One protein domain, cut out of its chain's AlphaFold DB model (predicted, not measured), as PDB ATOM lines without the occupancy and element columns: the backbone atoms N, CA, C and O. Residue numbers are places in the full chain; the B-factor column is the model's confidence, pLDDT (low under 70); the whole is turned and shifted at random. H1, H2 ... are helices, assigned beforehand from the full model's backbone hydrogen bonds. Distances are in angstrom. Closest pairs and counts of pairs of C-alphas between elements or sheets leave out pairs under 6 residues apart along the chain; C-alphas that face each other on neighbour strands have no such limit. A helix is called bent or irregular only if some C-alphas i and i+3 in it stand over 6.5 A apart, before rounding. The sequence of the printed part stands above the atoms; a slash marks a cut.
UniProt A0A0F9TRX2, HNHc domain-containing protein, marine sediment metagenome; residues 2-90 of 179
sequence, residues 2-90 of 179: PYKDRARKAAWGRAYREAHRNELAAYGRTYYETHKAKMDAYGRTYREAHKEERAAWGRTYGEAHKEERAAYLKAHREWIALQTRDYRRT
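AT A GLANCE: This is residues 2 to 90 of the 179 residues of the protein "HNHc domain-containing protein" of marine sediment metagenome (UniProt A0A0F9TRX2). Five helices are strung end to end in a wide open arch, like one stretched turn of a coil; the long helix H2 bends partway along it, and the helices meet at corners, with no bundle and no packed core. The middle is empty: the element centre nearest to the mean of the C-alphas, that of H2b, is 16.0 A from it, and H5 and H1, at the two ends of the arch, are farthest, at 25.6 A and 24.6 A. The printed part has 89 residues with five named helices, H1 to H5 in that order along the chain, and no named strand, and its class is all helix. The whole is extended, with a radius of gyration of the C-alphas of 22.7 A, and only just elongated, spanning 56 by 37 by 33 A.

HOW THE PARTS SIT: The longest helix, H2, residues 21 to 49, was assigned as one helix by its hydrogen bonds but is bent, with C-alphas 34 and 37 standing 7.4 A apart. Its arms, H2a, residues 21 to 34, and H2b, residues 37 to 49, stand at a steep tilt of 66 degrees. H1, residues 6 to 19, is close to H2a but not clearly touching it; their closest C-alphas, those of Arg 17 and Leu 24, are 7.4 A apart. Their lines are about perpendicular, at 82 degrees. At the other end of H2b, H3, residues 51 to 64, and H2b meet only through their link. H3 and H4, residues 66 to 75, also meet only through their link. H4 and H5, residues 77 to 89, are close but not clearly touching, the closest C-alphas being those of Leu 73 and Ile 80 at 7.7 A. Their lines are about perpendicular, at 78 degrees. Among the pairs that stay apart are H1 and H5, H2a and H3, and H3 and H5. In H1, H2a, H2b, H3, H4 and H5 every O i to N i+4 pair is within hydrogen-bond range.

IN THESE COORDINATES: H2a measures 19.9 A from first to last C-alpha, and H2b runs 18.2 A from C-alpha 37 at (4.936, 44.108, 6.542). H1 begins with C-alpha 6 at (-14.939, 27.248, 31.253) and measures 20.0 A. H3 measures 19.9 A and H4 14.2 A. H5 measures 18.6 A and ends with C-alpha 89 at (9.919, 13.577, -13.716).

THE WHOLE: The two C-alphas farthest apart, those of Pro 2 and Arg 89, are 61.2 A apart. The printed part has no cut, and the four links between the helices are tight, with one residue each. The mean pLDDT of the printed part is 92.3, and residues 2 to 4 are under 70.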
ATOM      1  N   PRO A   2     -20.695  36.961  34.716       50.28
ATOM      2  CA  PRO A   2     -21.004  35.564  34.364       50.28
ATOM      3  C   PRO A   2     -19.838  34.800  33.697       50.28
ATOM      4  O   PRO A   2     -20.028  34.099  32.709       50.28
ATOM      5  N   TYR A   3     -18.616  34.930  34.222       52.59
ATOM      6  CA  TYR A   3     -17.389  34.438  33.571       52.59
ATOM      7  C   TYR A   3     -16.618  33.359  34.350       52.59
ATOM      8  O   TYR A   3     -15.412  33.215  34.172       52.59
ATOM      9  N   LYS A   4     -17.287  32.570  35.201       57.53
ATOM     10  CA  LYS A   4     -16.613  31.525  36.000       57.53
ATOM     11  C   LYS A   4     -16.722  30.093  35.452       57.53
ATOM     12  O   LYS A   4     -16.093  29.203  36.006       57.53
ATOM     13  N   ASP A   5     -17.426  29.865  34.341       82.88
ATOM     14  CA  ASP A   5     -17.591  28.526  33.755       82.88
ATOM     15  C   ASP A   5     -16.826  28.387  32.421       82.88
ATOM     16  O   ASP A   5     -17.150  29.025  31.411       82.88
ATOM     17  N   ARG A   6     -15.787  27.538  32.423       77.38
ATOM     18  CA  ARG A   6     -14.939  27.248  31.253       77.38
ATOM     19  C   ARG A   6     -15.711  26.565  30.120       77.38
ATOM     20  O   ARG A   6     -15.455  26.883  28.957       77.38
ATOM     21  N   ALA A   7     -16.645  25.669  30.434       80.88
ATOM     22  CA  ALA A   7     -17.443  24.960  29.438       80.88
ATOM     23  C   ALA A   7     -18.418  25.925  28.752       80.88
ATOM     24  O   ALA A   7     -18.496  25.961  27.521       80.88
ATOM     25  N   ARG A   8     -19.062  26.796  29.537       79.38
ATOM     26  CA  ARG A   8     -19.945  27.852  29.022       79.38
ATOM     27  C   ARG A   8     -19.196  28.859  28.146       79.38
ATOM     28  O   ARG A   8     -19.675  29.198  27.066       79.38
ATOM     29  N   LYS A   9     -17.992  29.285  28.551       83.62
ATOM     30  CA  LYS A   9     -17.128  30.168  27.742       83.62
ATOM     31  C   LYS A   9     -16.720  29.514  26.418       83.62
ATOM     32  O   LYS A   9     -16.724  30.171  25.378       83.62
ATOM     33  N   ALA A  10     -16.381  28.224  26.440       85.56
ATOM     34  CA  ALA A  10     -16.010  27.484  25.237       85.56
ATOM     35  C   ALA A  10     -17.199  27.305  24.277       85.56
ATOM     36  O   ALA A  10     -17.033  27.490  23.072       85.56
ATOM     37  N   ALA A  11     -18.387  26.987  24.802       85.94
ATOM     38  CA  ALA A  11     -19.614  26.861  24.017       85.94
ATOM     39  C   ALA A  11     -20.009  28.194  23.365       85.94
ATOM     40  O   ALA A  11     -20.213  28.238  22.153       85.94
ATOM     41  N   TRP A  12     -20.001  29.288  24.135       88.88
ATOM     42  CA  TRP A  12     -20.235  30.634  23.611       88.88
ATOM     43  C   TRP A  12     -19.207  31.013  22.537       88.88
ATOM     44  O   TRP A  12     -19.577  31.461  21.459       88.88
ATOM     45  N   GLY A  13     -17.919  30.744  22.773       89.94
ATOM     46  CA  GLY A  13     -16.867  31.030  21.797       89.94
ATOM     47  C   GLY A  13     -17.001  30.235  20.493       89.94
ATOM     48  O   GLY A  13     -16.644  30.749  19.435       89.94
ATOM     49  N   ARG A  14     -17.514  28.996  20.539       90.19
ATOM     50  CA  ARG A  14     -17.826  28.216  19.328       90.19
ATOM     51  C   ARG A  14     -19.015  28.810  18.575       90.19
ATOM     52  O   ARG A  14     -18.882  29.052  17.382       90.19
ATOM     53  N   ALA A  15     -20.118  29.091  19.272       92.25
ATOM     54  CA  ALA A  15     -21.314  29.687  18.674       92.25
ATOM     55  C   ALA A  15     -21.020  31.059  18.043       92.25
ATOM     56  O   ALA A  15     -21.438  31.325  16.923       92.25
ATOM     57  N   TYR A  16     -20.219  31.889  18.717       91.62
ATOM     58  CA  TYR A  16     -19.781  33.187  18.207       91.62
ATOM     59  C   TYR A  16     -18.919  33.054  16.943       91.62
ATOM     60  O   TYR A  16     -19.175  33.719  15.946       91.62
ATOM     61  N   ARG A  17     -17.920  32.158  16.933       91.62
ATOM     62  CA  ARG A  17     -17.094  31.939  15.731       91.62
ATOM     63  C   ARG A  17     -17.893  31.408  14.546       91.62
ATOM     64  O   ARG A  17     -17.537  31.717  13.416       91.62
ATOM     65  N   GLU A  18     -18.929  30.615  14.803       93.06
ATOM     66  CA  GLU A  18     -19.806  30.094  13.758       93.06
ATOM     67  C   GLU A  18     -20.695  31.197  13.177       93.06
ATOM     68  O   GLU A  18     -20.660  31.434  11.971       93.06
ATOM     69  N   ALA A  19     -21.414  31.925  14.037       94.00
ATOM     70  CA  ALA A  19     -22.300  33.014  13.629       94.00
ATOM     71  C   ALA A  19     -21.552  34.155  12.916       94.00
ATOM     72  O   ALA A  19     -22.083  34.749  11.983       94.00
ATOM     73  N   HIS A  20     -20.299  34.417  13.302       93.75
ATOM     74  CA  HIS A  20     -19.470  35.495  12.751       93.75
ATOM     75  C   HIS A  20     -18.338  34.988  11.847       93.75
ATOM     76  O   HIS A  20     -17.339  35.678  11.647       93.75
ATOM     77  N   ARG A  21     -18.453  33.774  11.287       93.06
ATOM     78  CA  ARG A  21     -17.376  33.126  10.515       93.06
ATOM     79  C   ARG A  21     -16.844  34.006   9.381       93.06
ATOM     80  O   ARG A  21     -15.632  34.161   9.236       93.06
ATOM     81  N   ASN A  22     -17.744  34.582   8.584       93.69
ATOM     82  CA  ASN A  22     -17.379  35.384   7.415       93.69
ATOM     83  C   ASN A  22     -16.768  36.733   7.812       93.69
ATOM     84  O   ASN A  22     -15.777  37.150   7.216       93.69
ATOM     85  N   GLU A  23     -17.315  37.373   8.848       92.38
ATOM     86  CA  GLU A  23     -16.814  38.637   9.399       92.38
ATOM     87  C   GLU A  23     -15.424  38.462  10.015       92.38
ATOM     88  O   GLU A  23     -14.507  39.211   9.690       92.38
ATOM     89  N   LEU A  24     -15.225  37.418  10.827       91.44
ATOM     90  CA  LEU A  24     -13.924  37.078  11.409       91.44
ATOM     91  C   LEU A  24     -12.896  36.719  10.334       91.44
ATOM     92  O   LEU A  24     -11.728  37.085  10.458       91.44
ATOM     93  N   ALA A  25     -13.309  36.033   9.264       91.12
ATOM     94  CA  ALA A  25     -12.432  35.739   8.138       91.12
ATOM     95  C   ALA A  25     -12.062  37.007   7.350       91.12
ATOM     96  O   ALA A  25     -10.905  37.161   6.962       91.12
ATOM     97  N   ALA A  26     -13.012  37.920   7.122       91.75
ATOM     98  CA  ALA A  26     -12.757  39.203   6.467       91.75
ATOM     99  C   ALA A  26     -11.826  40.084   7.309       91.75
ATOM    100  O   ALA A  26     -10.813  40.551   6.796       91.75
ATOM    101  N   TYR A  27     -12.105  40.210   8.606       93.06
ATOM    102  CA  TYR A  27     -11.242  40.891   9.565       93.06
ATOM    103  C   TYR A  27      -9.843  40.262   9.623       93.06
ATOM    104  O   TYR A  27      -8.842  40.967   9.603       93.06
ATOM    105  N   GLY A  28      -9.747  38.930   9.642       92.00
ATOM    106  CA  GLY A  28      -8.465  38.223   9.631       92.00
ATOM    107  C   GLY A  28      -7.642  38.504   8.371       92.00
ATOM    108  O   GLY A  28      -6.430  38.691   8.470       92.00
ATOM    109  N   ARG A  29      -8.291  38.585   7.200       91.50
ATOM    110  CA  ARG A  29      -7.634  38.961   5.936       91.50
ATOM    111  C   ARG A  29      -7.133  40.400   5.969       91.50
ATOM    112  O   ARG A  29      -5.947  40.610   5.742       91.50
ATOM    113  N   THR A  30      -7.987  41.365   6.313       93.75
ATOM    114  CA  THR A  30      -7.599  42.785   6.347       93.75
ATOM    115  C   THR A  30      -6.529  43.050   7.401       93.75
ATOM    116  O   THR A  30      -5.563  43.769   7.141       93.75
ATOM    117  N   TYR A  31      -6.635  42.420   8.573       92.69
ATOM    118  CA  TYR A  31      -5.606  42.460   9.606       92.69
ATOM    119  C   TYR A  31      -4.283  41.904   9.076       92.69
ATOM    120  O   TYR A  31      -3.256  42.569   9.180       92.69
ATOM    121  N   TYR A  32      -4.295  40.719   8.458       90.50
ATOM    122  CA  TYR A  32      -3.085  40.138   7.885       90.50
ATOM    123  C   TYR A  32      -2.479  41.041   6.807       90.50
ATOM    124  O   TYR A  32      -1.289  41.318   6.871       90.50
ATOM    125  N   GLU A  33      -3.266  41.548   5.859       91.81
ATOM    126  CA  GLU A  33      -2.793  42.419   4.775       91.81
ATOM    127  C   GLU A  33      -2.137  43.696   5.308       91.81
ATOM    128  O   GLU A  33      -1.003  44.015   4.945       91.81
ATOM    129  N   THR A  34      -2.811  44.382   6.231       95.19
ATOM    130  CA  THR A  34      -2.328  45.639   6.826       95.19
ATOM    131  C   THR A  34      -1.129  45.435   7.756       95.19
ATOM    132  O   THR A  34      -0.309  46.338   7.912       95.19
ATOM    133  N   HIS A  35      -0.970  44.243   8.339       94.94
ATOM    134  CA  HIS A  35       0.100  43.946   9.296       94.94
ATOM    135  C   HIS A  35       1.203  43.052   8.726       94.94
ATOM    136  O   HIS A  35       2.208  42.831   9.405       94.94
ATOM    137  N   LYS A  36       1.073  42.570   7.483       94.00
ATOM    138  CA  LYS A  36       2.023  41.646   6.851       94.00
ATOM    139  C   LYS A  36       3.438  42.201   6.876       94.00
ATOM    140  O   LYS A  36       4.355  41.496   7.279       94.00
ATOM    141  N   ALA A  37       3.619  43.474   6.528       94.12
ATOM    142  CA  ALA A  37       4.936  44.108   6.542       94.12
ATOM    143  C   ALA A  37       5.570  44.106   7.945       94.12
ATOM    144  O   ALA A  37       6.749  43.779   8.088       94.12
ATOM    145  N   LYS A  38       4.779  44.405   8.986       94.75
ATOM    146  CA  LYS A  38       5.226  44.394  10.388       94.75
ATOM    147  C   LYS A  38       5.530  42.977  10.876       94.75
ATOM    148  O   LYS A  38       6.550  42.774  11.524       94.75
ATOM    149  N   MET A  39       4.683  42.001  10.548       93.00
ATOM    150  CA  MET A  39       4.883  40.588  10.893       93.00
ATOM    151  C   MET A  39       6.097  39.996  10.177       93.00
ATOM    152  O   MET A  39       6.898  39.306  10.800       93.00
ATOM    153  N   ASP A  40       6.289  40.321   8.899       93.81
ATOM    154  CA  ASP A  40       7.460  39.916   8.124       93.81
ATOM    155  C   ASP A  40       8.737  40.557   8.691       93.81
ATOM    156  O   ASP A  40       9.767  39.888   8.798       93.81
ATOM    157  N   ALA A  41       8.686  41.838   9.081       94.50
ATOM    158  CA  ALA A  41       9.802  42.531   9.724       94.50
ATOM    159  C   ALA A  41      10.149  41.910  11.080       94.50
ATOM    160  O   ALA A  41      11.303  41.546  11.297       94.50
ATOM    161  N   TYR A  42       9.151  41.694  11.938       94.38
ATOM    162  CA  TYR A  42       9.318  41.006  13.216       94.38
ATOM    163  C   TYR A  42       9.851  39.581  13.029       94.38
ATOM    164  O   TYR A  42      10.788  39.161  13.697       94.38
ATOM    165  N   GLY A  43       9.324  38.831  12.062       94.81
ATOM    166  CA  GLY A  43       9.796  37.486  11.750       94.81
ATOM    167  C   GLY A  43      11.233  37.464  11.219       94.81
ATOM    168  O   GLY A  43      11.933  36.465  11.385       94.81
ATOM    169  N   ARG A  44      11.707  38.534  10.570       94.44
ATOM    170  CA  ARG A  44      13.124  38.685  10.200       94.44
ATOM    171  C   ARG A  44      13.988  38.981  11.423       94.44
ATOM    172  O   ARG A  44      14.962  38.264  11.620       94.44
ATOM    173  N   THR A  45      13.617  39.961  12.248       95.81
ATOM    174  CA  THR A  45      14.395  40.319  13.448       95.81
ATOM    175  C   THR A  45      14.448  39.170  14.447       95.81
ATOM    176  O   THR A  45      15.518  38.856  14.948       95.81
ATOM    177  N   TYR A  46      13.334  38.465  14.650       94.00
ATOM    178  CA  TYR A  46      13.271  37.267  15.483       94.00
ATOM    179  C   TYR A  46      14.174  36.153  14.942       94.00
ATOM    180  O   TYR A  46      14.961  35.566  15.678       94.00
ATOM    181  N   ARG A  47      14.108  35.851  13.637       93.31
ATOM    182  CA  ARG A  47      14.965  34.810  13.050       93.31
ATOM    183  C   ARG A  47      16.448  35.136  13.163       93.31
ATOM    184  O   ARG A  47      17.221  34.197  13.321       93.31
ATOM    185  N   GLU A  48      16.821  36.411  13.065       94.50
ATOM    186  CA  GLU A  48      18.212  36.838  13.225       94.50
ATOM    187  C   GLU A  48      18.646  36.777  14.694       94.50
ATOM    188  O   GLU A  48      19.638  36.120  14.997       94.50
ATOM    189  N   ALA A  49      17.861  37.351  15.612       95.88
ATOM    190  CA  ALA A  49      18.150  37.333  17.048       95.88
ATOM    191  C   ALA A  49      18.259  35.905  17.614       95.88
ATOM    192  O   ALA A  49      19.107  35.636  18.456       95.88
ATOM    193  N   HIS A  50      17.450  34.969  17.105       95.44
ATOM    194  CA  HIS A  50      17.435  33.568  17.542       95.44
ATOM    195  C   HIS A  50      18.165  32.622  16.577       95.44
ATOM    196  O   HIS A  50      17.953  31.405  16.600       95.44
ATOM    197  N   LYS A  51      19.002  33.148  15.677       95.69
ATOM    198  CA  LYS A  51      19.699  32.350  14.659       95.69
ATOM    199  C   LYS A  51      20.604  31.295  15.284       95.69
ATOM    200  O   LYS A  51      20.556  30.133  14.874       95.69
ATOM    201  N   GLU A  52      21.405  31.693  16.268       95.06
ATOM    202  CA  GLU A  52      22.364  30.811  16.937       95.06
ATOM    203  C   GLU A  52      21.670  29.786  17.828       95.06
ATOM    204  O   GLU A  52      21.986  28.602  17.742       95.06
ATOM    205  N   GLU A  53      20.669  30.216  18.598       95.19
ATOM    206  CA  GLU A  53      19.844  29.346  19.440       95.19
ATOM    207  C   GLU A  53      19.148  28.264  18.605       95.19
ATOM    208  O   GLU A  53      19.286  27.072  18.879       95.19
ATOM    209  N   ARG A  54      18.481  28.649  17.509       94.31
ATOM    210  CA  ARG A  54      17.854  27.699  16.576       94.31
ATOM    211  C   ARG A  54      18.868  26.760  15.939       94.31
ATOM    212  O   ARG A  54      18.556  25.593  15.711       94.31
ATOM    213  N   ALA A  55      20.058  27.256  15.605       94.31
ATOM    214  CA  ALA A  55      21.114  26.421  15.050       94.31
ATOM    215  C   ALA A  55      21.647  25.426  16.094       94.31
ATOM    216  O   ALA A  55      21.880  24.270  15.754       94.31
ATOM    217  N   ALA A  56      21.810  25.848  17.350       94.69
ATOM    218  CA  ALA A  56      22.212  24.990  18.458       94.69
ATOM    219  C   ALA A  56      21.156  23.919  18.744       94.69
ATOM    220  O   ALA A  56      21.486  22.736  18.747       94.69
ATOM    221  N   TRP A  57      19.890  24.319  18.860       95.19
ATOM    222  CA  TRP A  57      18.763  23.406  19.013       95.19
ATOM    223  C   TRP A  57      18.656  22.432  17.837       95.19
ATOM    224  O   TRP A  57      18.489  21.233  18.026       95.19
ATOM    225  N   GLY A  58      18.838  22.911  16.605       95.12
ATOM    226  CA  GLY A  58      18.841  22.052  15.422       95.12
ATOM    227  C   GLY A  58      19.960  21.004  15.443       95.12
ATOM    228  O   GLY A  58      19.748  19.883  14.982       95.12
ATOM    229  N   ARG A  59      21.135  21.333  16.000       94.25
ATOM    230  CA  ARG A  59      22.239  20.375  16.179       94.25
ATOM    231  C   ARG A  59      21.915  19.332  17.244       94.25
ATOM    232  O   ARG A  59      22.088  18.148  16.974       94.25
ATOM    233  N   THR A  60      21.435  19.749  18.417       96.19
ATOM    234  CA  THR A  60      21.112  18.820  19.514       96.19
ATOM    235  C   THR A  60      19.942  17.912  19.150       96.19
ATOM    236  O   THR A  60      20.040  16.702  19.319       96.19
ATOM    237  N   TYR A  61      18.888  18.468  18.551       94.19
ATOM    238  CA  TYR A  61      17.761  17.706  18.018       94.19
ATOM    239  C   TYR A  61      18.214  16.737  16.919       94.19
ATOM    240  O   TYR A  61      17.857  15.563  16.918       94.19
ATOM    241  N   GLY A  62      19.045  17.209  15.986       93.94
ATOM    242  CA  GLY A  62      19.577  16.378  14.910       93.94
ATOM    243  C   GLY A  62      20.386  15.181  15.410       93.94
ATOM    244  O   GLY A  62      20.228  14.090  14.865       93.94
ATOM    245  N   GLU A  63      21.223  15.368  16.436       94.88
ATOM    246  CA  GLU A  63      21.991  14.270  17.036       94.88
ATOM    247  C   GLU A  63      21.085  13.320  17.830       94.88
ATOM    248  O   GLU A  63      21.165  12.111  17.626       94.88
ATOM    249  N   ALA A  64      20.164  13.848  18.646       95.94
ATOM    250  CA  ALA A  64      19.226  13.041  19.432       95.94
ATOM    251  C   ALA A  64      18.326  12.144  18.560       95.94
ATOM    252  O   ALA A  64      18.029  11.015  18.935       95.94
ATOM    253  N   HIS A  65      17.937  12.612  17.370       96.12
ATOM    254  CA  HIS A  65      17.058  11.878  16.447       96.12
ATOM    255  C   HIS A  65      17.801  11.221  15.272       96.12
ATOM    256  O   HIS A  65      17.193  10.804  14.280       96.12
ATOM    257  N   LYS A  66      19.131  11.123  15.337       95.75
ATOM    258  CA  LYS A  66      19.962  10.601  14.244       95.75
ATOM    259  C   LYS A  66      19.659   9.143  13.910       95.75
ATOM    260  O   LYS A  66      19.554   8.800  12.730       95.75
ATOM    261  N   GLU A  67      19.511   8.302  14.930       96.19
ATOM    262  CA  GLU A  67      19.236   6.870  14.769       96.19
ATOM    263  C   GLU A  67      17.812   6.617  14.280       96.19
ATOM    264  O   GLU A  67      17.624   5.882  13.312       96.19
ATOM    265  N   GLU A  68      16.828   7.301  14.864       96.88
ATOM    266  CA  GLU A  68      15.431   7.265  14.420       96.88
ATOM    267  C   GLU A  68      15.321   7.662  12.943       96.88
ATOM    268  O   GLU A  68      14.739   6.943  12.127       96.88
ATOM    269  N   ARG A  69      15.975   8.764  12.555       95.88
ATOM    270  CA  ARG A  69      16.030   9.205  11.160       95.88
ATOM    271  C   ARG A  69      16.700   8.163  10.266       95.88
ATOM    272  O   ARG A  69      16.230   7.929   9.153       95.88
ATOM    273  N   ALA A  70      17.795   7.545  10.706       96.50
ATOM    274  CA  ALA A  70      18.468   6.496   9.941       96.50
ATOM    275  C   ALA A  70      17.577   5.253   9.765       96.50
ATOM    276  O   ALA A  70      17.488   4.721   8.655       96.50
ATOM    277  N   ALA A  71      16.874   4.836  10.820       97.38
ATOM    278  CA  ALA A  71      15.921   3.734  10.797       97.38
ATOM    279  C   ALA A  71      14.748   4.030   9.853       97.38
ATOM    280  O   ALA A  71      14.439   3.206   8.993       97.38
ATOM    281  N   TYR A  72      14.174   5.236   9.921       96.44
ATOM    282  CA  TYR A  72      13.119   5.683   9.012       96.44
ATOM    283  C   TYR A  72      13.569   5.622   7.549       96.44
ATOM    284  O   TYR A  72      12.888   5.022   6.718       96.44
ATOM    285  N   LEU A  73      14.738   6.191   7.229       96.31
ATOM    286  CA  LEU A  73      15.276   6.189   5.864       96.31
ATOM    287  C   LEU A  73      15.549   4.770   5.350       96.31
ATOM    288  O   LEU A  73      15.356   4.505   4.164       96.31
ATOM    289  N   LYS A  74      15.999   3.863   6.227       97.06
ATOM    290  CA  LYS A  74      16.220   2.452   5.889       97.06
ATOM    291  C   LYS A  74      14.895   1.739   5.617       97.06
ATOM    292  O   LYS A  74      14.771   1.106   4.572       97.06
ATOM    293  N   ALA A  75      13.923   1.875   6.518       97.88
ATOM    294  CA  ALA A  75      12.606   1.247   6.405       97.88
ATOM    295  C   ALA A  75      11.820   1.751   5.183       97.88
ATOM    296  O   ALA A  75      11.129   0.978   4.532       97.88
ATOM    297  N   HIS A  76      11.987   3.024   4.816       97.31
ATOM    298  CA  HIS A  76      11.254   3.655   3.714       97.31
ATOM    299  C   HIS A  76      12.100   3.832   2.448       97.31
ATOM    300  O   HIS A  76      11.750   4.629   1.578       97.31
ATOM    301  N   ARG A  77      13.222   3.113   2.312       97.50
ATOM    302  CA  ARG A  77      14.182   3.299   1.210       97.50
ATOM    303  C   ARG A  77      13.523   3.244  -0.171       97.50
ATOM    304  O   ARG A  77      13.825   4.081  -1.021       97.50
ATOM    305  N   GLU A  78      12.652   2.266  -0.398       97.12
ATOM    306  CA  GLU A  78      11.980   2.059  -1.687       97.12
ATOM    307  C   GLU A  78      10.947   3.146  -1.968       97.12
ATOM    308  O   GLU A  78      10.962   3.747  -3.042       97.12
ATOM    309  N   TRP A  79      10.117   3.475  -0.978       97.69
ATOM    310  CA  TRP A  79       9.157   4.571  -1.083       97.69
ATOM    311  C   TRP A  79       9.860   5.904  -1.371       97.69
ATOM    312  O   TRP A  79       9.492   6.603  -2.313       97.69
ATOM    313  N   ILE A  80      10.946   6.222  -0.655       97.12
ATOM    314  CA  ILE A  80      11.760   7.424  -0.902       97.12
ATOM    315  C   ILE A  80      12.342   7.405  -2.321       97.12
ATOM    316  O   ILE A  80      12.376   8.443  -2.988       97.12
ATOM    317  N   ALA A  81      12.809   6.248  -2.800       96.31
ATOM    318  CA  ALA A  81      13.343   6.112  -4.151       96.31
ATOM    319  C   ALA A  81      12.265   6.367  -5.219       96.31
ATOM    320  O   ALA A  81      12.537   7.084  -6.186       96.31
ATOM    321  N   LEU A  82      11.049   5.850  -5.022       97.44
ATOM    322  CA  LEU A  82       9.897   6.097  -5.892       97.44
ATOM    323  C   LEU A  82       9.507   7.577  -5.895       97.44
ATOM    324  O   LEU A  82       9.475   8.190  -6.959       97.44
ATOM    325  N   GLN A  83       9.347   8.188  -4.719       97.25
ATOM    326  CA  GLN A  83       9.051   9.620  -4.601       97.25
ATOM    327  C   GLN A  83      10.132  10.480  -5.264       97.25
ATOM    328  O   GLN A  83       9.833  11.425  -5.991       97.25
ATOM    329  N   THR A  84      11.405  10.124  -5.082       96.88
ATOM    330  CA  THR A  84      12.525  10.819  -5.730       96.88
ATOM    331  C   THR A  84      12.465  10.678  -7.251       96.88
ATOM    332  O   THR A  84      12.722  11.648  -7.966       96.88
ATOM    333  N   ARG A  85      12.149   9.483  -7.761       97.12
ATOM    334  CA  ARG A  85      11.997   9.223  -9.199       97.12
ATOM    335  C   ARG A  85      10.860  10.055  -9.781       97.12
ATOM    336  O   ARG A  85      11.062  10.716 -10.797       97.12
ATOM    337  N   ASP A  86       9.704  10.041  -9.134       97.94
ATOM    338  CA  ASP A  86       8.503  10.709  -9.623       97.94
ATOM    339  C   ASP A  86       8.668  12.233  -9.539       97.94
ATOM    340  O   ASP A  86       8.431  12.936 -10.523       97.94
ATOM    341  N   TYR A  87       9.254  12.742  -8.449       97.00
ATOM    342  CA  TYR A  87       9.654  14.145  -8.339       97.00
ATOM    343  C   TYR A  87      10.581  14.571  -9.483       97.00
ATOM    344  O   TYR A  87      10.337  15.599 -10.112       97.00
ATOM    345  N   ARG A  88      11.613  13.781  -9.812       97.19
ATOM    346  CA  ARG A  88      12.545  14.089 -10.916       97.19
ATOM    347  C   ARG A  88      11.883  14.123 -12.295       97.19
ATOM    348  O   ARG A  88      12.477  14.697 -13.203       97.19
ATOM    349  N   ARG A  89      10.698  13.526 -12.465       97.38
ATOM    350  CA  ARG A  89       9.919  13.577 -13.716       97.38
ATOM    351  C   ARG A  89       9.065  14.839 -13.829       97.38
ATOM    352  O   ARG A  89       8.793  15.278 -14.944       97.38
ATOM    353  N   THR A  90       8.687  15.448 -12.703       98.31
ATOM    354  CA  THR A  90       7.991  16.744 -12.704       98.31
ATOM    355  C   THR A  90       8.835  17.817 -13.390       98.31
ATOM    356  O   THR A  90      10.066  17.736 -13.427       98.31
TER     357      THR A  90